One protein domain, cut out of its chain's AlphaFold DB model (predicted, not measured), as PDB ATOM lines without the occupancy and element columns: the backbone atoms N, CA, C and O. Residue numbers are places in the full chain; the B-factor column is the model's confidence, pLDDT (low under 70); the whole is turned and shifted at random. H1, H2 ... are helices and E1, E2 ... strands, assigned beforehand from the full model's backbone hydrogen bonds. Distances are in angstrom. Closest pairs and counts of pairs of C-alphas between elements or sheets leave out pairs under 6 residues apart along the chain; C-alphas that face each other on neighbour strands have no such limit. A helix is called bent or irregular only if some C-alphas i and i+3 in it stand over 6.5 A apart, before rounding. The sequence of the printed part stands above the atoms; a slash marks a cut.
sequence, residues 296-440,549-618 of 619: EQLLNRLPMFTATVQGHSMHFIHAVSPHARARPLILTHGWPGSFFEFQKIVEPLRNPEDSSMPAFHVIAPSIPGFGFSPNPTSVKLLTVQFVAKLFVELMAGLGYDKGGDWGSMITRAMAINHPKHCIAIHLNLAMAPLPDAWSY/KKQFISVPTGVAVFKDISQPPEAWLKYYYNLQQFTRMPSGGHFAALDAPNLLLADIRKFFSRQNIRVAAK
ATOM      1  N   GLU A 296      84.441 123.498  33.516       97.75
ATOM      2  CA  GLU A 296      83.918 122.420  32.674       97.75
ATOM      3  C   GLU A 296      83.665 121.137  33.477       97.75
ATOM      4  O   GLU A 296      82.616 120.506  33.336       97.75
ATOM      5  N   GLN A 297      84.575 120.769  34.386       95.81
ATOM      6  CA  GLN A 297      84.367 119.639  35.293       95.81
ATOM      7  C   GLN A 297      83.193 119.862  36.250       95.81
ATOM      8  O   GLN A 297      82.469 118.910  36.538       95.81
ATOM      9  N   LEU A 298      82.999 121.087  36.748       95.56
ATOM     10  CA  LEU A 298      81.860 121.429  37.603       95.56
ATOM     11  C   LEU A 298      80.541 121.363  36.826       95.56
ATOM     12  O   LEU A 298      79.604 120.718  37.297       95.56
ATOM     13  N   LEU A 299      80.492 121.931  35.617       96.75
ATOM     14  CA  LEU A 299      79.338 121.844  34.716       96.75
ATOM     15  C   LEU A 299      78.967 120.385  34.430       96.75
ATOM     16  O   LEU A 299      77.808 120.003  34.555       96.75
ATOM     17  N   ASN A 300      79.955 119.537  34.137       95.25
ATOM     18  CA  ASN A 300      79.758 118.118  33.829       95.25
ATOM     19  C   ASN A 300      79.306 117.248  35.017       95.25
ATOM     20  O   ASN A 300      79.068 116.052  34.832       95.25
ATOM     21  N   ARG A 301      79.180 117.808  36.230       94.06
ATOM     22  CA  ARG A 301      78.499 117.140  37.357       94.06
ATOM     23  C   ARG A 301      76.980 117.254  37.264       94.06
ATOM     24  O   ARG A 301      76.280 116.464  37.894       94.06
ATOM     25  N   LEU A 302      76.473 118.224  36.505       95.44
ATOM     26  CA  LEU A 302      75.046 118.374  36.259       95.44
ATOM     27  C   LEU A 302      74.575 117.276  35.289       95.44
ATOM     28  O   LEU A 302      75.281 116.963  34.327       95.44
ATOM     29  N   PRO A 303      73.386 116.689  35.505       93.44
ATOM     30  CA  PRO A 303      72.815 115.707  34.591       93.44
ATOM     31  C   PRO A 303      72.265 116.427  33.352       93.44
ATOM     32  O   PRO A 303      71.096 116.806  33.307       93.44
ATOM     33  N   MET A 304      73.138 116.681  32.379       97.31
ATOM     34  CA  MET A 304      72.813 117.395  31.144       97.31
ATOM     35  C   MET A 304      72.511 116.430  30.004       97.31
ATOM     36  O   MET A 304      73.117 115.362  29.886       97.31
ATOM     37  N   PHE A 305      71.591 116.839  29.140       96.25
ATOM     38  CA  PHE A 305      71.121 116.070  28.001       96.25
ATOM     39  C   PHE A 305      70.864 116.975  26.800       96.25
ATOM     40  O   PHE A 305      70.694 118.190  26.926       96.25
ATOM     41  N   THR A 306      70.796 116.350  25.632       94.62
ATOM     42  CA  THR A 306      70.209 116.930  24.427       94.62
ATOM     43  C   THR A 306      69.062 116.067  23.928       94.62
ATOM     44  O   THR A 306      69.139 114.843  24.019       94.62
ATOM     45  N   ALA A 307      68.029 116.676  23.357       87.81
ATOM     46  CA  ALA A 307      66.952 115.968  22.665       87.81
ATOM     47  C   ALA A 307      66.448 116.785  21.474       87.81
ATOM     48  O   ALA A 307      66.591 118.009  21.447       87.81
ATOM     49  N   THR A 308      65.825 116.107  20.511       86.06
ATOM     50  CA  THR A 308      65.077 116.760  19.437       86.06
ATOM     51  C   THR A 308      63.628 116.933  19.881       86.06
ATOM     52  O   THR A 308      62.905 115.961  20.091       86.06
ATOM     53  N   VAL A 309      63.196 118.184  20.023       84.44
ATOM     54  CA  VAL A 309      61.841 118.561  20.435       84.44
ATOM     55  C   VAL A 309      61.194 119.328  19.294       84.44
ATOM     56  O   VAL A 309      61.691 120.377  18.888       84.44
ATOM     57  N   GLN A 310      60.103 118.795  18.740       80.56
ATOM     58  CA  GLN A 310      59.410 119.388  17.586       80.56
ATOM     59  C   GLN A 310      60.365 119.692  16.404       80.56
ATOM     60  O   GLN A 310      60.248 120.727  15.754       80.56
ATOM     61  N   GLY A 311      61.344 118.814  16.151       78.19
ATOM     62  CA  GLY A 311      62.348 118.996  15.091       78.19
ATOM     63  C   GLY A 311      63.495 119.959  15.435       78.19
ATOM     64  O   GLY A 311      64.295 120.296  14.564       78.19
ATOM     65  N   HIS A 312      63.605 120.408  16.689       85.19
ATOM     66  CA  HIS A 312      64.660 121.312  17.145       85.19
ATOM     67  C   HIS A 312      65.524 120.663  18.224       85.19
ATOM     68  O   HIS A 312      65.014 120.200  19.239       85.19
ATOM     69  N   SER A 313      66.842 120.662  18.018       89.00
ATOM     70  CA  SER A 313      67.787 120.215  19.042       89.00
ATOM     71  C   SER A 313      67.792 121.189  20.221       89.00
ATOM     72  O   SER A 313      67.882 122.406  20.035       89.00
ATOM     73  N   MET A 314      67.691 120.648  21.429       94.31
ATOM     74  CA  MET A 314      67.670 121.401  22.676       94.31
ATOM     75  C   MET A 314      68.602 120.762  23.695       94.31
ATOM     76  O   MET A 314      68.524 119.560  23.927       94.31
ATOM     77  N   HIS A 315      69.431 121.582  24.337       98.19
ATOM     78  CA  HIS A 315      70.190 121.229  25.532       98.19
ATOM     79  C   HIS A 315      69.377 121.540  26.792       98.19
ATOM     80  O   HIS A 315      68.722 122.582  26.865       98.19
ATOM     81  N   PHE A 316      69.457 120.681  27.806       98.12
ATOM     82  CA  PHE A 316      68.814 120.901  29.098       98.12
ATOM     83  C   PHE A 316      69.491 120.116  30.225       98.12
ATOM     84  O   PHE A 316      70.061 119.050  30.008       98.12
ATOM     85  N   ILE A 317      69.388 120.622  31.456       98.38
ATOM     86  CA  ILE A 317      69.567 119.803  32.662       98.38
ATOM     87  C   ILE A 317      68.287 118.991  32.874       98.38
ATOM     88  O   ILE A 317      67.201 119.561  32.809       98.38
ATOM     89  N   HIS A 318      68.408 117.703  33.191       97.19
ATOM     90  CA  HIS A 318      67.314 116.871  33.692       97.19
ATOM     91  C   HIS A 318      67.760 116.104  34.942       97.19
ATOM     92  O   HIS A 318      68.353 115.028  34.888       97.19
ATOM     93  N   ALA A 319      67.489 116.688  36.108       95.75
ATOM     94  CA  ALA A 319      67.854 116.138  37.404       95.75
ATOM     95  C   ALA A 319      66.653 115.435  38.053       95.75
ATOM     96  O   ALA A 319      65.831 116.045  38.741       95.75
ATOM     97  N   VAL A 320      66.555 114.121  37.836       90.81
ATOM     98  CA  VAL A 320      65.466 113.279  38.358       90.81
ATOM     99  C   VAL A 320      65.602 113.097  39.871       90.81
ATOM    100  O   VAL A 320      66.611 112.569  40.352       90.81
ATOM    101  N   SER A 321      64.590 113.510  40.636       91.50
ATOM    102  CA  SER A 321      64.566 113.338  42.090       91.50
ATOM    103  C   SER A 321      64.560 111.865  42.515       91.50
ATOM    104  O   SER A 321      63.871 111.061  41.888       91.50
ATOM    105  N   PRO A 322      65.254 111.503  43.612       83.50
ATOM    106  CA  PRO A 322      65.094 110.191  44.237       83.50
ATOM    107  C   PRO A 322      63.772 110.048  45.019       83.50
ATOM    108  O   PRO A 322      63.436 108.950  45.460       83.50
ATOM    109  N   HIS A 323      63.018 111.135  45.226       81.75
ATOM    110  CA  HIS A 323      61.784 111.126  46.013       81.75
ATOM    111  C   HIS A 323      60.582 110.721  45.153       81.75
ATOM    112  O   HIS A 323      60.240 111.405  44.195       81.75
ATOM    113  N   ALA A 324      59.859 109.668  45.549       77.50
ATOM    114  CA  ALA A 324      58.734 109.109  44.778       77.50
ATOM    115  C   ALA A 324      57.546 110.069  44.544       77.50
ATOM    116  O   ALA A 324      56.690 109.801  43.710       77.50
ATOM    117  N   ARG A 325      57.462 111.167  45.307       79.25
ATOM    118  CA  ARG A 325      56.415 112.200  45.177       79.25
ATOM    119  C   ARG A 325      56.955 113.519  44.623       79.25
ATOM    120  O   ARG A 325      56.317 114.561  44.809       79.25
ATOM    121  N   ALA A 326      58.150 113.497  44.038       85.50
ATOM    122  CA  ALA A 326      58.726 114.680  43.438       85.50
ATOM    123  C   ALA A 326      57.873 115.152  42.261       85.50
ATOM    124  O   ALA A 326      57.321 114.355  41.508       85.50
ATOM    125  N   ARG A 327      57.735 116.470  42.131       88.06
ATOM    126  CA  ARG A 327      56.962 117.086  41.046       88.06
ATOM    127  C   ARG A 327      57.910 117.615  39.982       88.06
ATOM    128  O   ARG A 327      58.996 118.063  40.336       88.06
ATOM    129  N   PRO A 328      57.535 117.622  38.707       91.94
ATOM    130  CA  PRO A 328      58.372 118.238  37.696       91.94
ATOM    131  C   PRO A 328      58.345 119.771  37.833       91.94
ATOM    132  O   PRO A 328      57.288 120.393  37.980       91.94
ATOM    133  N   LEU A 329      59.532 120.372  37.834       95.25
ATOM    134  CA  LEU A 329      59.773 121.811  37.907       95.25
ATOM    135  C   LEU A 329      60.742 122.177  36.792       95.25
ATOM    136  O   LEU A 329      61.893 121.737  36.799       95.25
ATOM    137  N   ILE A 330      60.270 122.982  35.852       95.94
ATOM    138  CA  ILE A 330      61.111 123.569  34.819       95.94
ATOM    139  C   ILE A 330      61.675 124.910  35.318       95.94
ATOM    140  O   ILE A 330      61.034 125.623  36.089       95.94
ATOM    141  N   LEU A 331      62.921 125.208  34.964       96.25
ATOM    142  CA  LEU A 331      63.631 126.427  35.326       96.25
ATOM    143  C   LEU A 331      64.060 127.153  34.051       96.25
ATOM    144  O   LEU A 331      64.857 126.636  33.268       96.25
ATOM    145  N   THR A 332      63.556 128.366  33.860       94.88
ATOM    146  CA  THR A 332      63.765 129.175  32.660       94.88
ATOM    147  C   THR A 332      64.721 130.335  32.923       94.88
ATOM    148  O   THR A 332      64.379 131.301  33.602       94.88
ATOM    149  N   HIS A 333      65.930 130.254  32.363       95.12
ATOM    150  CA  HIS A 333      66.941 131.309  32.483       95.12
ATOM    151  C   HIS A 333      66.621 132.538  31.611       95.12
ATOM    152  O   HIS A 333      65.681 132.537  30.814       95.12
ATOM    153  N   GLY A 334      67.414 133.602  31.760       92.06
ATOM    154  CA  GLY A 334      67.267 134.847  31.004       92.06
ATOM    155  C   GLY A 334      68.463 135.163  30.106       92.06
ATOM    156  O   GLY A 334      69.311 134.316  29.838       92.06
ATOM    157  N   TRP A 335      68.532 136.415  29.650       94.06
ATOM    158  CA  TRP A 335      69.728 137.013  29.051       94.06
ATOM    159  C   TRP A 335      70.262 138.091  30.004       94.06
ATOM    160  O   TRP A 335      69.438 138.852  30.513       94.06
ATOM    161  N   PRO A 336      71.586 138.235  30.192       94.75
ATOM    162  CA  PRO A 336      72.683 137.498  29.548       94.75
ATOM    163  C   PRO A 336      73.119 136.238  30.311       94.75
ATOM    164  O   PRO A 336      74.299 135.895  30.306       94.75
ATOM    165  N   GLY A 337      72.209 135.578  31.023       94.81
ATOM    166  CA  GLY A 337      72.520 134.345  31.731       94.81
ATOM    167  C   GLY A 337      72.300 133.077  30.899       94.81
ATOM    168  O   GLY A 337      72.153 133.109  29.676       94.81
ATOM    169  N   SER A 338      72.335 131.926  31.558       95.94
ATOM    170  CA  SER A 338      72.238 130.609  30.921       95.94
ATOM    171  C   SER A 338      71.759 129.564  31.928       95.94
ATOM    172  O   SER A 338      71.578 129.861  33.107       95.94
ATOM    173  N   PHE A 339      71.608 128.307  31.497       95.81
ATOM    174  CA  PHE A 339      71.304 127.180  32.394       95.81
ATOM    175  C   PHE A 339      72.252 127.092  33.615       95.81
ATOM    176  O   PHE A 339      71.884 126.532  34.647       95.81
ATOM    177  N   PHE A 340      73.462 127.658  33.511       96.31
ATOM    178  CA  PHE A 340      74.445 127.732  34.589       96.31
ATOM    179  C   PHE A 340      73.948 128.483  35.829       96.31
ATOM    180  O   PHE A 340      74.358 128.142  36.936       96.31
ATOM    181  N   GLU A 341      73.028 129.445  35.678       94.31
ATOM    182  CA  GLU A 341      72.424 130.179  36.803       94.31
ATOM    183  C   GLU A 341      71.866 129.236  37.880       94.31
ATOM    184  O   GLU A 341      71.830 129.564  39.066       94.31
ATOM    185  N   PHE A 342      71.468 128.030  37.473       95.69
ATOM    186  CA  PHE A 342      70.805 127.058  38.324       95.69
ATOM    187  C   PHE A 342      71.728 126.122  39.088       95.69
ATOM    188  O   PHE A 342      71.240 125.363  39.927       95.69
ATOM    189  N   GLN A 343      73.041 126.163  38.850       95.19
ATOM    190  CA  GLN A 343      73.980 125.183  39.407       95.19
ATOM    191  C   GLN A 343      73.871 125.034  40.939       95.19
ATOM    192  O   GLN A 343      74.031 123.936  41.466       95.19
ATOM    193  N   LYS A 344      73.544 126.123  41.653       95.88
ATOM    194  CA  LYS A 344      73.436 126.150  43.120       95.88
ATOM    195  C   LYS A 344      72.083 125.669  43.640       95.88
ATOM    196  O   LYS A 344      71.971 125.369  44.823       95.88
ATOM    197  N   ILE A 345      71.053 125.617  42.792       95.75
ATOM    198  CA  ILE A 345      69.676 125.317  43.208       95.75
ATOM    199  C   ILE A 345      69.149 123.981  42.676       95.75
ATOM    200  O   ILE A 345      68.223 123.438  43.275       95.75
ATOM    201  N   VAL A 346      69.748 123.412  41.619       96.56
ATOM    202  CA  VAL A 346      69.318 122.127  41.030       96.56
ATOM    203  C   VAL A 346      69.311 121.005  42.065       96.56
ATOM    204  O   VAL A 346      68.267 120.396  42.286       96.56
ATOM    205  N   GLU A 347      70.440 120.736  42.728       95.44
ATOM    206  CA  GLU A 347      70.516 119.624  43.685       95.44
ATOM    207  C   GLU A 347      69.651 119.872  44.937       95.44
ATOM    208  O   GLU A 347      68.876 118.983  45.288       95.44
ATOM    209  N   PRO A 348      69.640 121.071  45.558       95.81
ATOM    210  CA  PRO A 348      68.719 121.346  46.661       95.81
ATOM    211  C   PRO A 348      67.231 121.209  46.295       95.81
ATOM    212  O   PRO A 348      66.444 120.740  47.119       95.81
ATOM    213  N   LEU A 349      66.799 121.607  45.094       95.25
ATOM    214  CA  LEU A 349      65.408 121.405  44.653       95.25
ATOM    215  C   LEU A 349      65.109 119.926  44.391       95.25
ATOM    216  O   LEU A 349      64.024 119.440  44.716       95.25
ATOM    217  N   ARG A 350      66.082 119.208  43.828       94.69
ATOM    218  CA  ARG A 350      65.972 117.789  43.510       94.69
ATOM    219  C   ARG A 350      65.878 116.914  44.755       94.69
ATOM    220  O   ARG A 350      65.040 116.012  44.808       94.69
ATOM    221  N   ASN A 351      66.751 117.151  45.725       94.25
ATOM    222  CA  ASN A 351      66.935 116.311  46.896       94.25
ATOM    223  C   ASN A 351      67.051 117.179  48.163       94.25
ATOM    224  O   ASN A 351      68.157 117.459  48.627       94.25
ATOM    225  N   PRO A 352      65.920 117.660  48.709       91.12
ATOM    226  CA  PRO A 352      65.936 118.456  49.929       91.12
ATOM    227  C   PRO A 352      66.429 117.632  51.127       91.12
ATOM    228  O   PRO A 352      66.082 116.461  51.262       91.12
ATOM    229  N   GLU A 353      67.191 118.267  52.025       86.38
ATOM    230  CA  GLU A 353      67.679 117.639  53.268       86.38
ATOM    231  C   GLU A 353      66.526 117.210  54.187       86.38
ATOM    232  O   GLU A 353      66.547 116.126  54.767       86.38
ATOM    233  N   ASP A 354      65.490 118.046  54.287       85.81
ATOM    234  CA  ASP A 354      64.254 117.719  54.987       85.81
ATOM    235  C   ASP A 354      63.233 117.117  54.010       85.81
ATOM    236  O   ASP A 354      62.670 117.811  53.160       85.81
ATOM    237  N   SER A 355      62.942 115.826  54.183       78.44
ATOM    238  CA  SER A 355      61.945 115.077  53.399       78.44
ATOM    239  C   SER A 355      60.505 115.617  53.498       78.44
ATOM    240  O   SER A 355      59.642 115.228  52.704       78.44
ATOM    241  N   SER A 356      60.220 116.510  54.454       82.44
ATOM    242  CA  SER A 356      58.940 117.220  54.556       82.44
ATOM    243  C   SER A 356      58.786 118.324  53.499       82.44
ATOM    244  O   SER A 356      57.661 118.693  53.129       82.44
ATOM    245  N   MET A 357      59.910 118.835  52.983       85.44
ATOM    246  CA  MET A 357      59.936 119.867  51.955       85.44
ATOM    247  C   MET A 357      59.575 119.294  50.578       85.44
ATOM    248  O   MET A 357      59.827 118.123  50.290       85.44
ATOM    249  N   PRO A 358      58.983 120.109  49.683       88.19
ATOM    250  CA  PRO A 358      58.755 119.689  48.307       88.19
ATOM    251  C   PRO A 358      60.077 119.339  47.610       88.19
ATOM    252  O   PRO A 358      60.994 120.160  47.586       88.19
ATOM    253  N   ALA A 359      60.140 118.140  47.032       91.25
ATOM    254  CA  ALA A 359      61.199 117.705  46.125       91.25
ATOM    255  C   ALA A 359      60.719 117.800  44.669       91.25
ATOM    256  O   ALA A 359      59.514 117.678  44.405       91.25
ATOM    257  N   PHE A 360      61.649 117.980  43.731       94.25
ATOM    258  CA  PHE A 360      61.312 118.173  42.322       94.25
ATOM    259  C   PHE A 360      62.162 117.336  41.366       94.25
ATOM    260  O   PHE A 360      63.361 117.181  41.566       94.25
ATOM    261  N   HIS A 361      61.567 116.846  40.281       94.50
ATOM    262  CA  HIS A 361      62.342 116.558  39.076       94.50
ATOM    263  C   HIS A 361      62.675 117.911  38.450       94.50
ATOM    264  O   HIS A 361      61.758 118.649  38.100       94.50
ATOM    265  N   VAL A 362      63.954 118.282  38.393       97.25
ATOM    266  CA  VAL A 362      64.363 119.622  37.954       97.25
ATOM    267  C   VAL A 362      64.783 119.569  36.494       97.25
ATOM    268  O   VAL A 362      65.702 118.828  36.143       97.25
ATOM    269  N   ILE A 363      64.132 120.367  35.657       97.31
ATOM    270  CA  ILE A 363      64.419 120.496  34.232       97.31
ATOM    271  C   ILE A 363      64.888 121.928  33.994       97.31
ATOM    272  O   ILE A 363      64.213 122.864  34.395       97.31
ATOM    273  N   ALA A 364      66.048 122.134  33.379       97.31
ATOM    274  CA  ALA A 364      66.577 123.476  33.135       97.31
ATOM    275  C   ALA A 364      67.068 123.583  31.685       97.31
ATOM    276  O   ALA A 364      68.242 123.305  31.407       97.31
ATOM    277  N   PRO A 365      66.172 123.882  30.730       97.00
ATOM    278  CA  PRO A 365      66.540 123.972  29.328       97.00
ATOM    279  C   PRO A 365      67.352 125.225  29.026       97.00
ATOM    280  O   PRO A 365      67.068 126.315  29.519       97.00
ATOM    281  N   SER A 366      68.324 125.071  28.133       97.81
ATOM    282  CA  SER A 366      68.900 126.204  27.422       97.81
ATOM    283  C   SER A 366      67.884 126.709  26.399       97.81
ATOM    284  O   SER A 366      67.444 125.948  25.530       97.81
ATOM    285  N   ILE A 367      67.532 127.992  26.466       96.69
ATOM    286  CA  ILE A 367      66.664 128.649  25.477       96.69
ATOM    287  C   ILE A 367      67.258 128.449  24.067       96.69
ATOM    288  O   ILE A 367      68.475 128.555  23.906       96.69
ATOM    289  N   PRO A 368      66.454 128.176  23.021       96.50
ATOM    290  CA  PRO A 368      66.978 128.045  21.661       96.50
ATOM    291  C   PRO A 368      67.822 129.259  21.244       96.50
ATOM    292  O   PRO A 368      67.381 130.403  21.352       96.50
ATOM    293  N   GLY A 369      69.046 129.016  20.771       95.62
ATOM    294  CA  GLY A 369      70.026 130.061  20.465       95.62
ATOM    295  C   GLY A 369      70.874 130.536  21.652       95.62
ATOM    296  O   GLY A 369      71.636 131.486  21.475       95.62
ATOM    297  N   PHE A 370      70.770 129.909  22.826       97.50
ATOM    298  CA  PHE A 370      71.576 130.193  24.017       97.50
ATOM    299  C   PHE A 370      72.414 128.980  24.419       97.50
ATOM    300  O   PHE A 370      71.935 127.843  24.401       97.50
ATOM    301  N   GLY A 371      73.650 129.230  24.866       96.50
ATOM    302  CA  GLY A 371      74.535 128.180  25.367       96.50
ATOM    303  C   GLY A 371      74.639 127.030  24.367       96.50
ATOM    304  O   GLY A 371      74.952 127.265  23.203       96.50
ATOM    305  N   PHE A 372      74.357 125.809  24.817       97.81
ATOM    306  CA  PHE A 372      74.439 124.594  24.001       97.81
ATOM    307  C   PHE A 372      73.159 124.254  23.212       97.81
ATOM    308  O   PHE A 372      73.149 123.247  22.511       97.81
ATOM    309  N   SER A 373      72.095 125.065  23.289       97.56
ATOM    310  CA  SER A 373      70.921 124.922  22.410       97.56
ATOM    311  C   SER A 373      71.150 125.708  21.113       97.56
ATOM    312  O   SER A 373      71.212 126.942  21.160       97.56
ATOM    313  N   PRO A 374      71.245 125.049  19.941       93.56
ATOM    314  CA  PRO A 374      71.480 125.735  18.674       93.56
ATOM    315  C   PRO A 374      70.395 126.764  18.339       93.56
ATOM    316  O   PRO A 374      69.246 126.661  18.771       93.56
ATOM    317  N   ASN A 375      70.743 127.757  17.518       92.06
ATOM    318  CA  ASN A 375      69.754 128.669  16.945       92.06
ATOM    319  C   ASN A 375      68.890 127.920  15.914       92.06
ATOM    320  O   ASN A 375      69.442 127.432  14.925       92.06
ATOM    321  N   PRO A 376      67.556 127.871  16.068       86.81
ATOM    322  CA  PRO A 376      66.683 127.224  15.097       86.81
ATOM    323  C   PRO A 376      66.494 128.132  13.870       86.81
ATOM    324  O   PRO A 376      65.517 128.877  13.758       86.81
ATOM    325  N   THR A 377      67.453 128.104  12.944       82.94
ATOM    326  CA  THR A 377      67.482 128.960  11.740       82.94
ATOM    327  C   THR A 377      66.343 128.678  10.761       82.94
ATOM    328  O   THR A 377      65.972 129.566  10.000       82.94
ATOM    329  N   SER A 378      65.757 127.479  10.806       76.38
ATOM    330  CA  SER A 378      64.579 127.098  10.017       76.38
ATOM    331  C   SER A 378      63.291 127.791  10.473       76.38
ATOM    332  O   SER A 378      62.343 127.918   9.698       76.38
ATOM    333  N   VAL A 379      63.239 128.263  11.720       79.00
ATOM    334  CA  VAL A 379      62.068 128.955  12.269       79.00
ATOM    335  C   VAL A 379      62.052 130.391  11.761       79.00
ATOM    336  O   VAL A 379      63.077 131.066  11.781       79.00
ATOM    337  N   LYS A 380      60.882 130.902  11.365       83.81
ATOM    338  CA  LYS A 380      60.731 132.293  10.904       83.81
ATOM    339  C   LYS A 380      60.869 133.313  12.041       83.81
ATOM    340  O   LYS A 380      61.576 134.302  11.879       83.81
ATOM    341  N   LEU A 381      60.214 133.071  13.178       86.00
ATOM    342  CA  LEU A 381      60.225 133.945  14.358       86.00
ATOM    343  C   LEU A 381      60.425 133.124  15.634       86.00
ATOM    344  O   LEU A 381      59.651 132.208  15.903       86.00
ATOM    345  N   LEU A 382      61.431 133.476  16.432       88.88
ATOM    346  CA  LEU A 382      61.678 132.895  17.747       88.88
ATOM    347  C   LEU A 382      60.909 133.680  18.821       88.88
ATOM    348  O   LEU A 382      61.484 134.467  19.578       88.88
ATOM    349  N   THR A 383      59.588 133.510  18.856       89.94
ATOM    350  CA  THR A 383      58.744 134.201  19.840       89.94
ATOM    351  C   THR A 383      58.783 133.528  21.215       89.94
ATOM    352  O   THR A 383      59.109 132.344  21.333       89.94
ATOM    353  N   VAL A 384      58.416 134.255  22.275       89.44
ATOM    354  CA  VAL A 384      58.326 133.684  23.634       89.44
ATOM    355  C   VAL A 384      57.308 132.541  23.721       89.44
ATOM    356  O   VAL A 384      57.526 131.589  24.461       89.44
ATOM    357  N   GLN A 385      56.226 132.592  22.938       88.19
ATOM    358  CA  GLN A 385      55.199 131.548  22.880       88.19
ATOM    359  C   GLN A 385      55.714 130.308  22.145       88.19
ATOM    360  O   GLN A 385      55.398 129.190  22.542       88.19
ATOM    361  N   PHE A 386      56.538 130.488  21.109       89.56
ATOM    362  CA  PHE A 386      57.194 129.370  20.438       89.56
ATOM    363  C   PHE A 386      58.149 128.636  21.387       89.56
ATOM    364  O   PHE A 386      58.086 127.414  21.495       89.56
ATOM    365  N   VAL A 387      58.984 129.373  22.131       93.50
ATOM    366  CA  VAL A 387      59.878 128.769  23.133       93.50
ATOM    367  C   VAL A 387      59.078 128.097  24.254       93.50
ATOM    368  O   VAL A 387      59.391 126.970  24.624       93.50
ATOM    369  N   ALA A 388      58.003 128.729  24.740       91.88
ATOM    370  CA  ALA A 388      57.100 128.131  25.725       91.88
ATOM    371  C   ALA A 388      56.502 126.803  25.236       91.88
ATOM    372  O   ALA A 388      56.483 125.833  25.990       91.88
ATOM    373  N   LYS A 389      56.076 126.730  23.967       89.62
ATOM    374  CA  LYS A 389      55.608 125.478  23.365       89.62
ATOM    375  C   LYS A 389      56.709 124.417  23.384       89.62
ATOM    376  O   LYS A 389      56.445 123.302  23.812       89.62
ATOM    377  N   LEU A 390      57.935 124.745  22.965       91.62
ATOM    378  CA  LEU A 390      59.049 123.789  23.009       91.62
ATOM    379  C   LEU A 390      59.318 123.276  24.426       91.62
ATOM    380  O   LEU A 390      59.601 122.100  24.601       91.62
ATOM    381  N   PHE A 391      59.200 124.133  25.438       94.44
ATOM    382  CA  PHE A 391      59.398 123.736  26.831       94.44
ATOM    383  C   PHE A 391      58.282 122.808  27.321       94.44
ATOM    384  O   PHE A 391      58.570 121.819  27.983       94.44
ATOM    385  N   VAL A 392      57.023 123.070  26.953       89.94
ATOM    386  CA  VAL A 392      55.895 122.166  27.251       89.94
ATOM    387  C   VAL A 392      56.076 120.812  26.565       89.94
ATOM    388  O   VAL A 392      55.902 119.780  27.201       89.94
ATOM    389  N   GLU A 393      56.478 120.801  25.296       86.56
ATOM    390  CA  GLU A 393      56.712 119.571  24.528       86.56
ATOM    391  C   GLU A 393      57.908 118.778  25.081       86.56
ATOM    392  O   GLU A 393      57.835 117.558  25.195       86.56
ATOM    393  N   LEU A 394      58.975 119.467  25.507       90.38
ATOM    394  CA  LEU A 394      60.097 118.863  26.229       90.38
ATOM    395  C   LEU A 394      59.629 118.219  27.539       90.38
ATOM    396  O   LEU A 394      60.040 117.116  27.868       90.38
ATOM    397  N   MET A 395      58.772 118.885  28.309       88.12
ATOM    398  CA  MET A 395      58.246 118.303  29.545       88.12
ATOM    399  C   MET A 395      57.390 117.066  29.247       88.12
ATOM    400  O   MET A 395      57.596 116.020  29.865       88.12
ATOM    401  N   ALA A 396      56.509 117.150  28.248       81.44
ATOM    402  CA  ALA A 396      55.623 116.061  27.855       81.44
ATOM    403  C   ALA A 396      56.396 114.804  27.432       81.44
ATOM    404  O   ALA A 396      56.123 113.723  27.950       81.44
ATOM    405  N   GLY A 397      57.401 114.915  26.558       75.25
ATOM    406  CA  GLY A 397      58.159 113.727  26.149       75.25
ATOM    407  C   GLY A 397      59.202 113.247  27.162       75.25
ATOM    408  O   GLY A 397      59.738 112.157  26.993       75.25
ATOM    409  N   LEU A 398      59.458 113.994  28.244       79.19
ATOM    410  CA  LEU A 398      60.117 113.460  29.444       79.19
ATOM    411  C   LEU A 398      59.135 112.716  30.376       79.19
ATOM    412  O   LEU A 398      59.550 112.202  31.414       79.19
ATOM    413  N   GLY A 399      57.851 112.635  30.012       72.62
ATOM    414  CA  GLY A 399      56.799 111.967  30.781       72.62
ATOM    415  C   GLY A 399      56.097 112.866  31.803       72.62
ATOM    416  O   GLY A 399      55.440 112.359  32.712       72.62
ATOM    417  N   TYR A 400      56.235 114.191  31.694       76.44
ATOM    418  CA  TYR A 400      55.634 115.154  32.615       76.44
ATOM    419  C   TYR A 400      54.454 115.884  31.961       76.44
ATOM    420  O   TYR A 400      54.646 116.829  31.200       76.44
ATOM    421  N   ASP A 401      53.227 115.483  32.305       47.88
ATOM    422  CA  ASP A 401      52.001 116.116  31.788       47.88
ATOM    423  C   ASP A 401      51.779 117.536  32.346       47.88
ATOM    424  O   ASP A 401      51.359 118.450  31.634       47.88
ATOM    425  N   LYS A 402      52.101 117.748  33.630       62.03
ATOM    426  CA  LYS A 402      51.943 119.044  34.305       62.03
ATOM    427  C   LYS A 402      53.165 119.390  35.137       62.03
ATOM    428  O   LYS A 402      53.618 118.561  35.919       62.03
ATOM    429  N   GLY A 403      53.649 120.628  35.032       46.66
ATOM    430  CA  GLY A 403      54.799 121.125  35.796       46.66
ATOM    431  C   GLY A 403      54.596 122.522  36.373       46.66
ATOM    432  O   GLY A 403      53.605 123.193  36.087       46.66
ATOM    433  N   GLY A 404      55.522 122.946  37.232       41.47
ATOM    434  CA  GLY A 404      55.680 124.356  37.597       41.47
ATOM    435  C   GLY A 404      56.880 124.971  36.888       41.47
ATOM    436  O   GLY A 404      57.758 124.227  36.464       41.47
ATOM    437  N   ASP A 405      56.925 126.297  36.768       54.38
ATOM    438  CA  ASP A 405      58.034 126.989  36.097       54.38
ATOM    439  C   ASP A 405      58.593 128.171  36.904       54.38
ATOM    440  O   ASP A 405      57.900 128.747  37.753       54.38
ATOM    441  N   TRP A 406      59.858 128.497  36.627       45.62
ATOM    442  CA  TRP A 406      60.629 129.613  37.176       45.62
ATOM    443  C   TRP A 406      61.160 130.488  36.041       45.62
ATOM    444  O   TRP A 406      61.706 129.949  35.092       45.62
ATOM    445  N   GLY A 407      61.065 131.814  36.139       62.91
ATOM    446  CA  GLY A 407      61.522 132.747  35.092       62.91
ATOM    447  C   GLY A 407      60.389 133.639  34.582       62.91
ATOM    448  O   GLY A 407      59.254 133.489  35.004       62.91
ATOM    449  N   SER A 408      60.657 134.649  33.748       76.31
ATOM    450  CA  SER A 408      59.663 135.709  33.486       76.31
ATOM    451  C   SER A 408      58.760 135.448  32.270       76.31
ATOM    452  O   SER A 408      57.622 135.005  32.395       76.31
ATOM    453  N   MET A 409      59.212 135.781  31.063       86.19
ATOM    454  CA  MET A 409      58.317 135.949  29.912       86.19
ATOM    455  C   MET A 409      57.897 134.637  29.250       86.19
ATOM    456  O   MET A 409      56.730 134.493  28.888       86.19
ATOM    457  N   ILE A 410      58.817 133.680  29.123       89.94
ATOM    458  CA  ILE A 410      58.520 132.335  28.606       89.94
ATOM    459  C   ILE A 410      57.591 131.607  29.584       89.94
ATOM    460  O   ILE A 410      56.562 131.083  29.172       89.94
ATOM    461  N   THR A 411      57.866 131.707  30.882       90.62
ATOM    462  CA  THR A 411      57.030 131.185  31.967       90.62
ATOM    463  C   THR A 411      55.613 131.726  31.952       90.62
ATOM    464  O   THR A 411      54.635 130.979  32.018       90.62
ATOM    465  N   ARG A 412      55.472 133.045  31.785       88.81
ATOM    466  CA  ARG A 412      54.163 133.675  31.592       88.81
ATOM    467  C   ARG A 412      53.476 133.148  30.336       88.81
ATOM    468  O   ARG A 412      52.285 132.865  30.385       88.81
ATOM    469  N   ALA A 413      54.201 132.984  29.228       88.62
ATOM    470  CA  ALA A 413      53.644 132.422  28.001       88.62
ATOM    471  C   ALA A 413      53.202 130.957  28.175       88.62
ATOM    472  O   ALA A 413      52.155 130.592  27.645       88.62
ATOM    473  N   MET A 414      53.917 130.146  28.961       90.00
ATOM    474  CA  MET A 414      53.483 128.795  29.339       90.00
ATOM    475  C   MET A 414      52.184 128.842  30.152       90.00
ATOM    476  O   MET A 414      51.215 128.178  29.798       90.00
ATOM    477  N   ALA A 415      52.120 129.679  31.192       89.25
ATOM    478  CA  ALA A 415      50.932 129.802  32.039       89.25
ATOM    479  C   ALA A 415      49.698 130.345  31.294       89.25
ATOM    480  O   ALA A 415      48.570 129.984  31.623       89.25
ATOM    481  N   ILE A 416      49.902 131.212  30.300       87.19
ATOM    482  CA  ILE A 416      48.827 131.801  29.491       87.19
ATOM    483  C   ILE A 416      48.336 130.831  28.413       87.19
ATOM    484  O   ILE A 416      47.129 130.645  28.264       87.19
ATOM    485  N   ASN A 417      49.255 130.239  27.647       84.62
ATOM    486  CA  ASN A 417      48.911 129.472  26.446       84.62
ATOM    487  C   ASN A 417      48.720 127.978  26.727       84.62
ATOM    488  O   ASN A 417      48.028 127.300  25.972       84.62
ATOM    489  N   HIS A 418      49.300 127.468  27.816       83.62
ATOM    490  CA  HIS A 418      49.261 126.055  28.199       83.62
ATOM    491  C   HIS A 418      48.821 125.857  29.665       83.62
ATOM    492  O   HIS A 418      49.450 125.091  30.397       83.62
ATOM    493  N   PRO A 419      47.723 126.494  30.130       83.00
ATOM    494  CA  PRO A 419      47.326 126.468  31.541       83.00
ATOM    495  C   PRO A 419      46.976 125.063  32.056       83.00
ATOM    496  O   PRO A 419      47.046 124.822  33.254       83.00
ATOM    497  N   LYS A 420      46.618 124.122  31.169       82.06
ATOM    498  CA  LYS A 420      46.346 122.722  31.541       82.06
ATOM    499  C   LYS A 420      47.612 121.937  31.910       82.06
ATOM    500  O   LYS A 420      47.523 121.035  32.734       82.06
ATOM    501  N   HIS A 421      48.763 122.325  31.356       80.81
ATOM    502  CA  HIS A 421      50.070 121.690  31.582       80.81
ATOM    503  C   HIS A 421      50.936 122.461  32.599       80.81
ATOM    504  O   HIS A 421      52.086 122.105  32.854       80.81
ATOM    505  N   CYS A 422      50.398 123.531  33.199       87.75
ATOM    506  CA  CYS A 422      51.103 124.391  34.145       87.75
ATOM    507  C   CYS A 422      50.337 124.477  35.473       87.75
ATOM    508  O   CYS A 422      49.302 125.134  35.571       87.75
ATOM    509  N   ILE A 423      50.855 123.815  36.510       88.88
ATOM    510  CA  ILE A 423      50.217 123.725  37.837       88.88
ATOM    511  C   ILE A 423      50.286 125.074  38.558       88.88
ATOM    512  O   ILE A 423      49.334 125.497  39.216       88.88
ATOM    513  N   ALA A 424      51.456 125.708  38.501       92.50
ATOM    514  CA  ALA A 424      51.781 126.930  39.217       92.50
ATOM    515  C   ALA A 424      53.049 127.564  38.629       92.50
ATOM    516  O   ALA A 424      53.911 126.854  38.118       92.50
ATOM    517  N   ILE A 425      53.213 128.876  38.773       94.62
ATOM    518  CA  ILE A 425      54.450 129.572  38.392       94.62
ATOM    519  C   ILE A 425      55.051 130.316  39.581       94.62
ATOM    520  O   ILE A 425      54.324 130.830  40.434       94.62
ATOM    521  N   HIS A 426      56.380 130.391  39.635       95.44
ATOM    522  CA  HIS A 426      57.117 131.207  40.599       95.44
ATOM    523  C   HIS A 426      58.042 132.175  39.858       95.44
ATOM    524  O   HIS A 426      58.881 131.762  39.069       95.44
ATOM    525  N   LEU A 427      57.865 133.474  40.080       94.38
ATOM    526  CA  LEU A 427      58.560 134.525  39.339       94.38
ATOM    527  C   LEU A 427      59.493 135.295  40.277       94.38
ATOM    528  O   LEU A 427      59.036 135.860  41.270       94.38
ATOM    529  N   ASN A 428      60.776 135.394  39.935       91.06
ATOM    530  CA  ASN A 428      61.701 136.362  40.542       91.06
ATOM    531  C   ASN A 428      61.815 137.670  39.735       91.06
ATOM    532  O   ASN A 428      62.320 138.662  40.245       91.06
ATOM    533  N   LEU A 429      61.289 137.677  38.505       89.50
ATOM    534  CA  LEU A 429      61.122 138.860  37.664       89.50
ATOM    535  C   LEU A 429      59.682 138.896  37.139       89.50
ATOM    536  O   LEU A 429      59.338 138.258  36.142       89.50
ATOM    537  N   ALA A 430      58.821 139.640  37.826       87.81
ATOM    538  CA  ALA A 430      57.428 139.814  37.439       87.81
ATOM    539  C   ALA A 430      57.208 141.220  36.880       87.81
ATOM    540  O   ALA A 430      57.503 142.212  37.540       87.81
ATOM    541  N   MET A 431      56.637 141.310  35.679       82.25
ATOM    542  CA  MET A 431      56.209 142.593  35.127       82.25
ATOM    543  C   MET A 431      54.753 142.854  35.501       82.25
ATOM    544  O   MET A 431      53.867 142.060  35.169       82.25
ATOM    545  N   ALA A 432      54.511 143.975  36.172       85.81
ATOM    546  CA  ALA A 432      53.179 144.477  36.487       85.81
ATOM    547  C   ALA A 432      53.218 146.012  36.495       85.81
ATOM    548  O   ALA A 432      53.502 146.598  37.535       85.81
ATOM    549  N   PRO A 433      53.001 146.677  35.344       84.00
ATOM    550  CA  PRO A 433      52.903 148.133  35.313       84.00
ATOM    551  C   PRO A 433      51.677 148.609  36.104       84.00
ATOM    552  O   PRO A 433      50.777 147.824  36.396       84.00
ATOM    553  N   LEU A 434      51.600 149.906  36.413       84.56
ATOM    554  CA  LEU A 434      50.391 150.498  36.992       84.56
ATOM    555  C   LEU A 434      49.172 150.183  36.092       84.56
ATOM    556  O   LEU A 434      49.182 150.593  34.924       84.56
ATOM    557  N   PRO A 435      48.128 149.492  36.599       83.81
ATOM    558  CA  PRO A 435      46.982 149.100  35.784       83.81
ATOM    559  C   PRO A 435      46.317 150.292  35.094       83.81
ATOM    560  O   PRO A 435      46.046 151.314  35.722       83.81
ATOM    561  N   ASP A 436      46.036 150.162  33.795       81.25
ATOM    562  CA  ASP A 436      45.465 151.234  32.974       81.25
ATOM    563  C   ASP A 436      43.929 151.217  32.899       81.25
ATOM    564  O   ASP A 436      43.332 152.146  32.349       81.25
ATOM    565  N   ALA A 437      43.291 150.198  33.482       80.94
ATOM    566  CA  ALA A 437      41.847 150.011  33.467       80.94
ATOM    567  C   ALA A 437      41.083 151.094  34.238       80.94
ATOM    568  O   ALA A 437      41.557 151.641  35.234       80.94
ATOM    569  N   TRP A 438      39.845 151.347  33.802       80.44
ATOM    570  CA  TRP A 438      38.948 152.316  34.437       80.44
ATOM    571  C   TRP A 438      38.685 152.005  35.916       80.44
ATOM    572  O   TRP A 438      38.609 152.918  36.732       80.44
ATOM    573  N   SER A 439      38.635 150.723  36.288       80.38
ATOM    574  CA  SER A 439      38.491 150.292  37.685       80.38
ATOM    575  C   SER A 439      39.643 150.740  38.592       80.38
ATOM    576  O   SER A 439      39.444 150.858  39.795       80.38
ATOM    577  N   TYR A 440      40.817 151.027  38.024       82.56
ATOM    578  CA  TYR A 440      41.980 151.562  38.733       82.56
ATOM    579  C   TYR A 440      42.116 153.085  38.589       82.56
ATOM    580  O   TYR A 440      43.083 153.664  39.081       82.56
ATOM    581  N   LYS A 549      48.169 143.991  26.205       49.56
ATOM    582  CA  LYS A 549      46.955 144.456  26.874       49.56
ATOM    583  C   LYS A 549      46.123 143.218  27.253       49.56
ATOM    584  O   LYS A 549      45.708 142.487  26.364       49.56
ATOM    585  N   LYS A 550      45.812 143.073  28.548       55.34
ATOM    586  CA  LYS A 550      44.646 142.336  29.088       55.34
ATOM    587  C   LYS A 550      44.688 140.796  29.156       55.34
ATOM    588  O   LYS A 550      43.706 140.167  28.772       55.34
ATOM    589  N   GLN A 551      45.711 140.171  29.737       71.50
ATOM    590  CA  GLN A 551      45.521 138.778  30.169       71.50
ATOM    591  C   GLN A 551      45.975 138.561  31.605       71.50
ATOM    592  O   GLN A 551      47.159 138.649  31.925       71.50
ATOM    593  N   PHE A 552      44.985 138.329  32.464       86.56
ATOM    594  CA  PHE A 552      45.184 137.860  33.824       86.56
ATOM    595  C   PHE A 552      45.697 136.419  33.778       86.56
ATOM    596  O   PHE A 552      45.102 135.572  33.109       86.56
ATOM    597  N   ILE A 553      46.790 136.138  34.482       89.50
ATOM    598  CA  ILE A 553      47.339 134.788  34.608       89.50
ATOM    599  C   ILE A 553      46.574 134.067  35.712       89.50
ATOM    600  O   ILE A 553      46.750 134.354  36.894       89.50
ATOM    601  N   SER A 554      45.700 133.143  35.313       91.06
ATOM    602  CA  SER A 554      44.835 132.384  36.223       91.06
ATOM    603  C   SER A 554      45.577 131.297  37.003       91.06
ATOM    604  O   SER A 554      45.128 130.912  38.085       91.06
ATOM    605  N   VAL A 555      46.712 130.823  36.486       91.25
ATOM    606  CA  VAL A 555      47.567 129.835  37.149       91.25
ATOM    607  C   VAL A 555      48.089 130.408  38.478       91.25
ATOM    608  O   VAL A 555      48.564 131.549  38.504       91.25
ATOM    609  N   PRO A 556      48.016 129.652  39.593       94.94
ATOM    610  CA  PRO A 556      48.565 130.074  40.876       94.94
ATOM    611  C   PRO A 556      49.998 130.598  40.755       94.94
ATOM    612  O   PRO A 556      50.880 129.908  40.248       94.94
ATOM    613  N   THR A 557      50.228 131.820  41.230       94.31
ATOM    614  CA  THR A 557      51.492 132.535  41.023       94.31
ATOM    615  C   THR A 557      52.145 132.906  42.354       94.31
ATOM    616  O   THR A 557      51.510 133.512  43.224       94.31
ATOM    617  N   GLY A 558      53.420 132.562  42.518       95.75
ATOM    618  CA  GLY A 558      54.300 133.102  43.552       95.75
ATOM    619  C   GLY A 558      55.238 134.153  42.963       95.75
ATOM    620  O   GLY A 558      55.716 133.980  41.847       95.75
ATOM    621  N   VAL A 559      55.495 135.242  43.687       95.62
ATOM    622  CA  VAL A 559      56.428 136.293  43.260       95.62
ATOM    623  C   VAL A 559      57.413 136.619  44.376       95.62
ATOM    624  O   VAL A 559      57.006 137.008  45.474       95.62
ATOM    625  N   ALA A 560      58.700 136.506  44.061       95.00
ATOM    626  CA  ALA A 560      59.813 136.958  44.884       95.00
ATOM    627  C   ALA A 560      60.404 138.240  44.276       95.00
ATOM    628  O   ALA A 560      61.000 138.201  43.208       95.00
ATOM    629  N   VAL A 561      60.244 139.382  44.941       93.25
ATOM    630  CA  VAL A 561      60.773 140.669  44.472       93.25
ATOM    631  C   VAL A 561      62.164 140.891  45.057       93.25
ATOM    632  O   VAL A 561      62.296 141.208  46.241       93.25
ATOM    633  N   PHE A 562      63.188 140.722  44.222       91.75
ATOM    634  CA  PHE A 562      64.575 141.113  44.491       91.75
ATOM    635  C   PHE A 562      64.846 142.543  43.998       91.75
ATOM    636  O   PHE A 562      63.986 143.160  43.367       91.75
ATOM    637  N   LYS A 563      66.046 143.081  44.257       90.06
ATOM    638  CA  LYS A 563      66.484 144.343  43.648       90.06
ATOM    639  C   LYS A 563      66.773 144.122  42.158       90.06
ATOM    640  O   LYS A 563      67.891 143.797  41.777       90.06
ATOM    641  N   ASP A 564      65.740 144.254  41.337       87.25
ATOM    642  CA  ASP A 564      65.739 143.900  39.913       87.25
ATOM    643  C   ASP A 564      65.201 145.064  39.041       87.25
ATOM    644  O   ASP A 564      64.692 146.059  39.566       87.25
ATOM    645  N   ILE A 565      65.284 144.944  37.711       86.56
ATOM    646  CA  ILE A 565      64.775 145.860  36.672       86.56
ATOM    647  C   ILE A 565      63.268 146.123  36.773       86.56
ATOM    648  O   ILE A 565      62.743 147.058  36.164       86.56
ATOM    649  N   SER A 566      62.542 145.263  37.489       87.75
ATOM    650  CA  SER A 566      61.124 145.429  37.776       87.75
ATOM    651  C   SER A 566      60.835 145.032  39.217       87.75
ATOM    652  O   SER A 566      60.999 143.878  39.602       87.75
ATOM    653  N   GLN A 567      60.377 146.001  40.006       92.12
ATOM    654  CA  GLN A 567      60.029 145.826  41.418       92.12
ATOM    655  C   GLN A 567      58.589 146.277  41.677       92.12
ATOM    656  O   GLN A 567      58.358 147.247  42.406       92.12
ATOM    657  N   PRO A 568      57.591 145.617  41.063       89.06
ATOM    658  CA  PRO A 568      56.215 146.064  41.164       89.06
ATOM    659  C   PRO A 568      55.676 145.954  42.606       89.06
ATOM    660  O   PRO A 568      55.928 144.971  43.309       89.06
ATOM    661  N   PRO A 569      54.893 146.943  43.060       91.62
ATOM    662  CA  PRO A 569      53.965 146.828  44.177       91.62
ATOM    663  C   PRO A 569      53.066 145.589  44.105       91.62
ATOM    664  O   PRO A 569      52.591 145.197  43.033       91.62
ATOM    665  N   GLU A 570      52.741 145.026  45.271       92.12
ATOM    666  CA  GLU A 570      51.871 143.845  45.366       92.12
ATOM    667  C   GLU A 570      50.483 144.116  44.759       92.12
ATOM    668  O   GLU A 570      49.897 143.264  44.088       92.12
ATOM    669  N   ALA A 571      49.971 145.336  44.940       88.12
ATOM    670  CA  ALA A 571      48.674 145.761  44.418       88.12
ATOM    671  C   ALA A 571      48.589 145.709  42.882       88.12
ATOM    672  O   ALA A 571      47.510 145.465  42.337       88.12
ATOM    673  N   TRP A 572      49.704 145.927  42.176       89.06
ATOM    674  CA  TRP A 572      49.747 145.809  40.716       89.06
ATOM    675  C   TRP A 572      49.835 144.347  40.300       89.06
ATOM    676  O   TRP A 572      49.118 143.927  39.399       89.06
ATOM    677  N   LEU A 573      50.630 143.536  41.003       90.81
ATOM    678  CA  LEU A 573      50.710 142.096  40.749       90.81
ATOM    679  C   LEU A 573      49.342 141.411  40.876       90.81
ATOM    680  O   LEU A 573      48.962 140.645  39.994       90.81
ATOM    681  N   LYS A 574      48.549 141.744  41.901       91.81
ATOM    682  CA  LYS A 574      47.189 141.197  42.084       91.81
ATOM    683  C   LYS A 574      46.242 141.474  40.913       91.81
ATOM    684  O   LYS A 574      45.285 140.732  40.723       91.81
ATOM    685  N   TYR A 575      46.500 142.518  40.123       88.69
ATOM    686  CA  TYR A 575      45.704 142.824  38.936       88.69
ATOM    687  C   TYR A 575      46.038 141.921  37.739       88.69
ATOM    688  O   TYR A 575      45.172 141.656  36.909       88.69
ATOM    689  N   TYR A 576      47.285 141.455  37.631       88.38
ATOM    690  CA  TYR A 576      47.762 140.687  36.474       88.38
ATOM    691  C   TYR A 576      47.906 139.187  36.742       88.38
ATOM    692  O   TYR A 576      47.945 138.412  35.789       88.38
ATOM    693  N   TYR A 577      47.982 138.771  38.005       92.00
ATOM    694  CA  TYR A 577      48.284 137.396  38.392       92.00
ATOM    695  C   TYR A 577      47.319 136.901  39.466       92.00
ATOM    696  O   TYR A 577      46.962 137.641  40.386       92.00
ATOM    697  N   ASN A 578      46.988 135.610  39.413       94.06
ATOM    698  CA  ASN A 578      46.430 134.863  40.535       94.06
ATOM    699  C   ASN A 578      47.500 134.706  41.627       94.06
ATOM    700  O   ASN A 578      48.101 133.644  41.810       94.06
ATOM    701  N   LEU A 579      47.787 135.816  42.307       95.06
ATOM    702  CA  LEU A 579      48.885 135.952  43.247       95.06
ATOM    703  C   LEU A 579      48.560 135.224  44.551       95.06
ATOM    704  O   LEU A 579      47.699 135.634  45.324       95.06
ATOM    705  N   GLN A 580      49.286 134.144  44.794       96.38
ATOM    706  CA  GLN A 580      49.163 133.331  45.994       96.38
ATOM    707  C   GLN A 580      50.267 133.665  46.992       96.38
ATOM    708  O   GLN A 580      50.014 133.728  48.194       96.38
ATOM    709  N   GLN A 581      51.489 133.896  46.514       95.94
ATOM    710  CA  GLN A 581      52.624 134.266  47.353       95.94
ATOM    711  C   GLN A 581      53.279 135.536  46.838       95.94
ATOM    712  O   GLN A 581      53.517 135.673  45.644       95.94
ATOM    713  N   PHE A 582      53.595 136.430  47.764       96.12
ATOM    714  CA  PHE A 582      54.352 137.639  47.514       96.12
ATOM    715  C   PHE A 582      55.403 137.777  48.612       96.12
ATOM    716  O   PHE A 582      55.061 137.742  49.797       96.12
ATOM    717  N   THR A 583      56.663 137.916  48.216       95.88
ATOM    718  CA  THR A 583      57.786 138.059  49.141       95.88
ATOM    719  C   THR A 583      58.723 139.139  48.619       95.88
ATOM    720  O   THR A 583      59.231 139.027  47.507       95.88
ATOM    721  N   ARG A 584      58.989 140.176  49.418       94.19
ATOM    722  CA  ARG A 584      60.093 141.114  49.160       94.19
ATOM    723  C   ARG A 584      61.361 140.560  49.790       94.19
ATOM    724  O   ARG A 584      61.358 140.223  50.972       94.19
ATOM    725  N   MET A 585      62.418 140.449  49.001       94.19
ATOM    726  CA  MET A 585      63.659 139.826  49.438       94.19
ATOM    727  C   MET A 585      64.572 140.844  50.124       94.19
ATOM    728  O   MET A 585      64.694 141.970  49.641       94.19
ATOM    729  N   PRO A 586      65.222 140.473  51.241       93.44
ATOM    730  CA  PRO A 586      66.112 141.379  51.966       93.44
ATOM    731  C   PRO A 586      67.449 141.616  51.244       93.44
ATOM    732  O   PRO A 586      68.122 142.605  51.518       93.44
ATOM    733  N   SER A 587      67.853 140.713  50.347       91.94
ATOM    734  CA  SER A 587      69.099 140.793  49.582       91.94
ATOM    735  C   SER A 587      69.006 139.981  48.287       91.94
ATOM    736  O   SER A 587      68.074 139.199  48.104       91.94
ATOM    737  N   GLY A 588      70.003 140.141  47.412       89.50
ATOM    738  CA  GLY A 588      70.015 139.580  46.059       89.50
ATOM    739  C   GLY A 588      69.411 140.540  45.030       89.50
ATOM    740  O   GLY A 588      68.825 141.566  45.383       89.50
ATOM    741  N   GLY A 589      69.561 140.206  43.756       89.44
ATOM    742  CA  GLY A 589      69.090 141.036  42.648       89.44
ATOM    743  C   GLY A 589      68.717 140.192  41.440       89.44
ATOM    744  O   GLY A 589      68.069 139.161  41.621       89.44
ATOM    745  N   HIS A 590      69.089 140.620  40.232       89.69
ATOM    746  CA  HIS A 590      68.590 140.004  38.991       89.69
ATOM    747  C   HIS A 590      68.867 138.504  38.893       89.69
ATOM    748  O   HIS A 590      67.967 137.704  38.631       89.69
ATOM    749  N   PHE A 591      70.110 138.106  39.164       91.69
ATOM    750  CA  PHE A 591      70.565 136.723  39.074       91.69
ATOM    751  C   PHE A 591      70.323 136.001  40.400       91.69
ATOM    752  O   PHE A 591      71.224 135.400  40.980       91.69
ATOM    753  N   ALA A 592      69.084 136.051  40.898       92.19
ATOM    754  CA  ALA A 592      68.700 135.565  42.225       92.19
ATOM    755  C   ALA A 592      69.197 134.140  42.546       92.19
ATOM    756  O   ALA A 592      69.561 133.861  43.690       92.19
ATOM    757  N   ALA A 593      69.251 133.251  41.547       92.94
ATOM    758  CA  ALA A 593      69.748 131.881  41.693       92.94
ATOM    759  C   ALA A 593      71.270 131.790  41.944       92.94
ATOM    760  O   ALA A 593      71.727 130.845  42.586       92.94
ATOM    761  N   LEU A 594      72.047 132.783  41.503       92.25
ATOM    762  CA  LEU A 594      73.480 132.913  41.790       92.25
ATOM    763  C   LEU A 594      73.728 133.725  43.065       92.25
ATOM    764  O   LEU A 594      74.546 133.335  43.901       92.25
ATOM    765  N   ASP A 595      72.983 134.815  43.211       91.38
ATOM    766  CA  ASP A 595      73.202 135.877  44.189       91.38
ATOM    767  C   ASP A 595      72.677 135.569  45.587       91.38
ATOM    768  O   ASP A 595      73.285 135.907  46.602       91.38
ATOM    769  N   ALA A 596      71.493 134.967  45.637       94.19
ATOM    770  CA  ALA A 596      70.778 134.671  46.863       94.19
ATOM    771  C   ALA A 596      70.064 133.310  46.761       94.19
ATOM    772  O   ALA A 596      68.863 133.225  47.050       94.19
ATOM    773  N   PRO A 597      70.783 132.226  46.392       95.25
ATOM    774  CA  PRO A 597      70.192 130.912  46.129       95.25
ATOM    775  C   PRO A 597      69.343 130.419  47.298       95.25
ATOM    776  O   PRO A 597      68.244 129.921  47.093       95.25
ATOM    777  N   ASN A 598      69.805 130.618  48.535       95.81
ATOM    778  CA  ASN A 598      69.104 130.153  49.732       95.81
ATOM    779  C   ASN A 598      67.773 130.884  49.964       95.81
ATOM    780  O   ASN A 598      66.789 130.247  50.341       95.81
ATOM    781  N   LEU A 599      67.721 132.199  49.715       96.50
ATOM    782  CA  LEU A 599      66.483 132.979  49.834       96.50
ATOM    783  C   LEU A 599      65.479 132.558  48.761       96.50
ATOM    784  O   LEU A 599      64.309 132.323  49.063       96.50
ATOM    785  N   LEU A 600      65.956 132.398  47.525       94.69
ATOM    786  CA  LEU A 600      65.130 131.946  46.412       94.69
ATOM    787  C   LEU A 600      64.585 130.526  46.651       94.69
ATOM    788  O   LEU A 600      63.382 130.299  46.534       94.69
ATOM    789  N   LEU A 601      65.446 129.584  47.049       94.38
ATOM    790  CA  LEU A 601      65.083 128.202  47.377       94.38
ATOM    791  C   LEU A 601      64.017 128.128  48.472       94.38
ATOM    792  O   LEU A 601      63.038 127.387  48.337       94.38
ATOM    793  N   ALA A 602      64.199 128.887  49.555       94.38
ATOM    794  CA  ALA A 602      63.249 128.925  50.661       94.38
ATOM    795  C   ALA A 602      61.870 129.415  50.195       94.38
ATOM    796  O   ALA A 602      60.848 128.831  50.563       94.38
ATOM    797  N   ASP A 603      61.834 130.439  49.341       95.50
ATOM    798  CA  ASP A 603      60.586 131.003  48.836       95.50
ATOM    799  C   ASP A 603      59.854 130.059  47.876       95.50
ATOM    800  O   ASP A 603      58.648 129.840  48.029       95.50
ATOM    801  N   ILE A 604      60.588 129.418  46.959       93.75
ATOM    802  CA  ILE A 604      60.061 128.386  46.053       93.75
ATOM    803  C   ILE A 604      59.445 127.242  46.866       93.75
ATOM    804  O   ILE A 604      58.284 126.875  46.668       93.75
ATOM    805  N   ARG A 605      60.180 126.696  47.841       92.19
ATOM    806  CA  ARG A 605      59.682 125.597  48.684       92.19
ATOM    807  C   ARG A 605      58.453 126.011  49.484       92.19
ATOM    808  O   ARG A 605      57.477 125.259  49.523       92.19
ATOM    809  N   LYS A 606      58.459 127.213  50.070       93.31
ATOM    810  CA  LYS A 606      57.295 127.772  50.772       93.31
ATOM    811  C   LYS A 606      56.084 127.836  49.845       93.31
ATOM    812  O   LYS A 606      55.013 127.362  50.226       93.31
ATOM    813  N   PHE A 607      56.257 128.321  48.619       93.50
ATOM    814  CA  PHE A 607      55.181 128.424  47.639       93.50
ATOM    815  C   PHE A 607      54.587 127.052  47.289       93.50
ATOM    816  O   PHE A 607      53.388 126.828  47.466       93.50
ATOM    817  N   PHE A 608      55.422 126.092  46.891       89.69
ATOM    818  CA  PHE A 608      54.971 124.756  46.477       89.69
ATOM    819  C   PHE A 608      54.538 123.838  47.638       89.69
ATOM    820  O   PHE A 608      53.958 122.764  47.409       89.69
ATOM    821  N   SER A 609      54.783 124.249  48.889       89.19
ATOM    822  CA  SER A 609      54.266 123.587  50.092       89.19
ATOM    823  C   SER A 609      52.787 123.890  50.368       89.19
ATOM    824  O   SER A 609      52.145 123.124  51.087       89.19
ATOM    825  N   ARG A 610      52.221 124.946  49.768       86.94
ATOM    826  CA  ARG A 610      50.835 125.380  50.001       86.94
ATOM    827  C   ARG A 610      49.807 124.344  49.544       86.94
ATOM    828  O   ARG A 610      49.970 123.685  48.516       86.94
ATOM    829  N   GLN A 611      48.715 124.218  50.299       74.81
ATOM    830  CA  GLN A 611      47.707 123.172  50.094       74.81
ATOM    831  C   GLN A 611      46.993 123.276  48.741       74.81
ATOM    832  O   GLN A 611      46.835 122.263  48.069       74.81
ATOM    833  N   ASN A 612      46.609 124.476  48.307       73.25
ATOM    834  CA  ASN A 612      45.960 124.685  47.009       73.25
ATOM    835  C   ASN A 612      46.860 124.292  45.826       73.25
ATOM    836  O   ASN A 612      46.374 123.710  44.862       73.25
ATOM    837  N   ILE A 613      48.175 124.508  45.937       78.69
ATOM    838  CA  ILE A 613      49.155 124.041  44.944       78.69
ATOM    839  C   ILE A 613      49.304 122.514  44.995       78.69
ATOM    840  O   ILE A 613      49.377 121.855  43.962       78.69
ATOM    841  N   ARG A 614      49.308 121.924  46.199       67.69
ATOM    842  CA  ARG A 614      49.351 120.461  46.382       67.69
ATOM    843  C   ARG A 614      48.127 119.752  45.800       67.69
ATOM    844  O   ARG A 614      48.274 118.636  45.318       67.69
ATOM    845  N   VAL A 615      46.945 120.363  45.879       59.75
ATOM    846  CA  VAL A 615      45.701 119.812  45.314       59.75
ATOM    847  C   VAL A 615      45.702 119.933  43.794       59.75
ATOM    848  O   VAL A 615      45.444 118.939  43.126       59.75
ATOM    849  N   ALA A 616      46.077 121.096  43.250       58.12
ATOM    850  CA  ALA A 616      46.189 121.295  41.805       58.12
ATOM    851  C   ALA A 616      47.196 120.338  41.140       58.12
ATOM    852  O   ALA A 616      47.033 120.007  39.978       58.12
ATOM    853  N   ALA A 617      48.211 119.878  41.881       56.47
ATOM    854  CA  ALA A 617      49.193 118.903  41.407       56.47
ATOM    855  C   ALA A 617      48.737 117.430  41.465       56.47
ATOM    856  O   ALA A 617      49.453 116.566  40.973       56.47
ATOM    857  N   LYS A 618      47.625 117.123  42.148       50.00
ATOM    858  CA  LYS A 618      47.062 115.761  42.250       50.00
ATOM    859  C   LYS A 618      45.954 115.491  41.228       50.00
ATOM    860  O   LYS A 618      45.590 114.333  41.050       50.00
TER     861      LYS A 618
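Overview. This is residues 296 to 440 and 549 to 618 of the 619 residues of the protein "EHN domain-containing protein" of Chytriomyces confervae (UniProt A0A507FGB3). One strongly twisted sheet of eight strands runs through the domain as the filling of three layers, with H4, H5 and H6 over one face and H8 and H9 over the other; the sheet curls round both H4 and H8. The hairpin E1 and E2 makes one edge, the long bent strands E7 and E8 make the other, and little H1 lies off the sheet. The printed part has 215 residues, with nine named helices and eight named strands in the order H1 E1 E2 E3 H2 H3 E4 H4 E5 H5 E6 E7 H6 E8 H7 H8 H9; the class is mixed, helices and strands. The sheet, also mixed, runs E1 E2 E4 E3 E5 E6 E7 E8. The whole is compact, with a radius of gyration of the C-alphas of 16.5 A and spans of 50 by 46 by 33 A.

Arrangement. Start at the hairpin of E1, residues 304 to 309, and E2, residues 312 to 319, where N 307 and O 314 are 3.0 A apart. E2 is antiparallel to E4, residues 360 to 365, with N 317 and O 364 at 2.9 A. From E4 on, neighbours are parallel: to E3, residues 327 to 331, look at N 361 and O 327, 2.8 A; from E3 to E5, residues 403 to 406, at N 330 and O 404, 2.9 A. Next come E6, residues 422 to 427, with N 426 and O 405 at 2.9 A; E7, residues 553 to 563, with N 427 and O 558 at 2.8 A; and E8, residues 577 to 589, with N 559 and O 581 at 2.8 A. E7 bends by 93 degrees at residue 556 and E8 by 103 degrees at residue 586. The sheet curls round H4, residues 384 to 397; its closest C-alphas to E1 are those of Leu 394 and Val 309, 6.1 A. H4 touches H5, residues 409 to 417, at Val 384 and Ile 410, C-alphas 5.2 A apart; at 71 degrees they are only just about perpendicular. H5 lies over E6 at a height of 8.2 A over the sheet. On the same face H6, residues 570 to 576, lies over E7 at a height of 7.9 A. On the opposite face are H8, residues 597 to 609, and H9, residues 611 to 616; the closest C-alphas of H8 and E8 are those of Phe 607 and Gln 581, 6.4 A. H9 lies over none of the strands. H2, residues 339 to 342, and H3, residues 346 to 350, lie over E4. H7, residues 592 to 595, only grazes the sheet but touches H2, with C-alphas 594 and 341 at 5.8 A. H1, residues 296 to 299, is not on the sheet. Strand-helix-strand units, parallel neighbour strands with helices between, are E3 H2 H3 E4, E5 H5 E6 and E7 H6 E8; E4 H4 E5 is a split one, with E3 between its strands; the four crossovers are right-handed. Every O i to N i+4 pair is within hydrogen-bond range in H3, H4, H5, H8 and H9; H6 has 1 of 3, beside 3 of 4 O i to N i+3 pairs, and H1, H2 and H7 are too short for such a pair.

Along the chain. Find C-alpha 304 at (72.813, 117.395, 31.144), where E1 begins; E2 then covers 21.2 A. H4 starts at C-alpha 384, (58.326, 133.684, 23.634), and runs 20.1 A. E7 covers 23.2 A, E8 21.5 A and H8 18.0 A. H9 ends at C-alpha 616, (46.189, 121.295, 41.805).

Size, cuts and confidence. The C-alphas farthest apart, those of Gln 297 and Trp 438, are 56.0 A apart. Residues 441 to 548 are not printed; C-alphas 440 and 549 stand 14.7 A apart across this cut, between E6 and E7. Of the links printed whole, E4 to H4 is long, with 18 residues. Look for pLDDT under 70 at residues 401 to 407, 549 to 550 and 614 to 618; the mean of the printed part is 87.9.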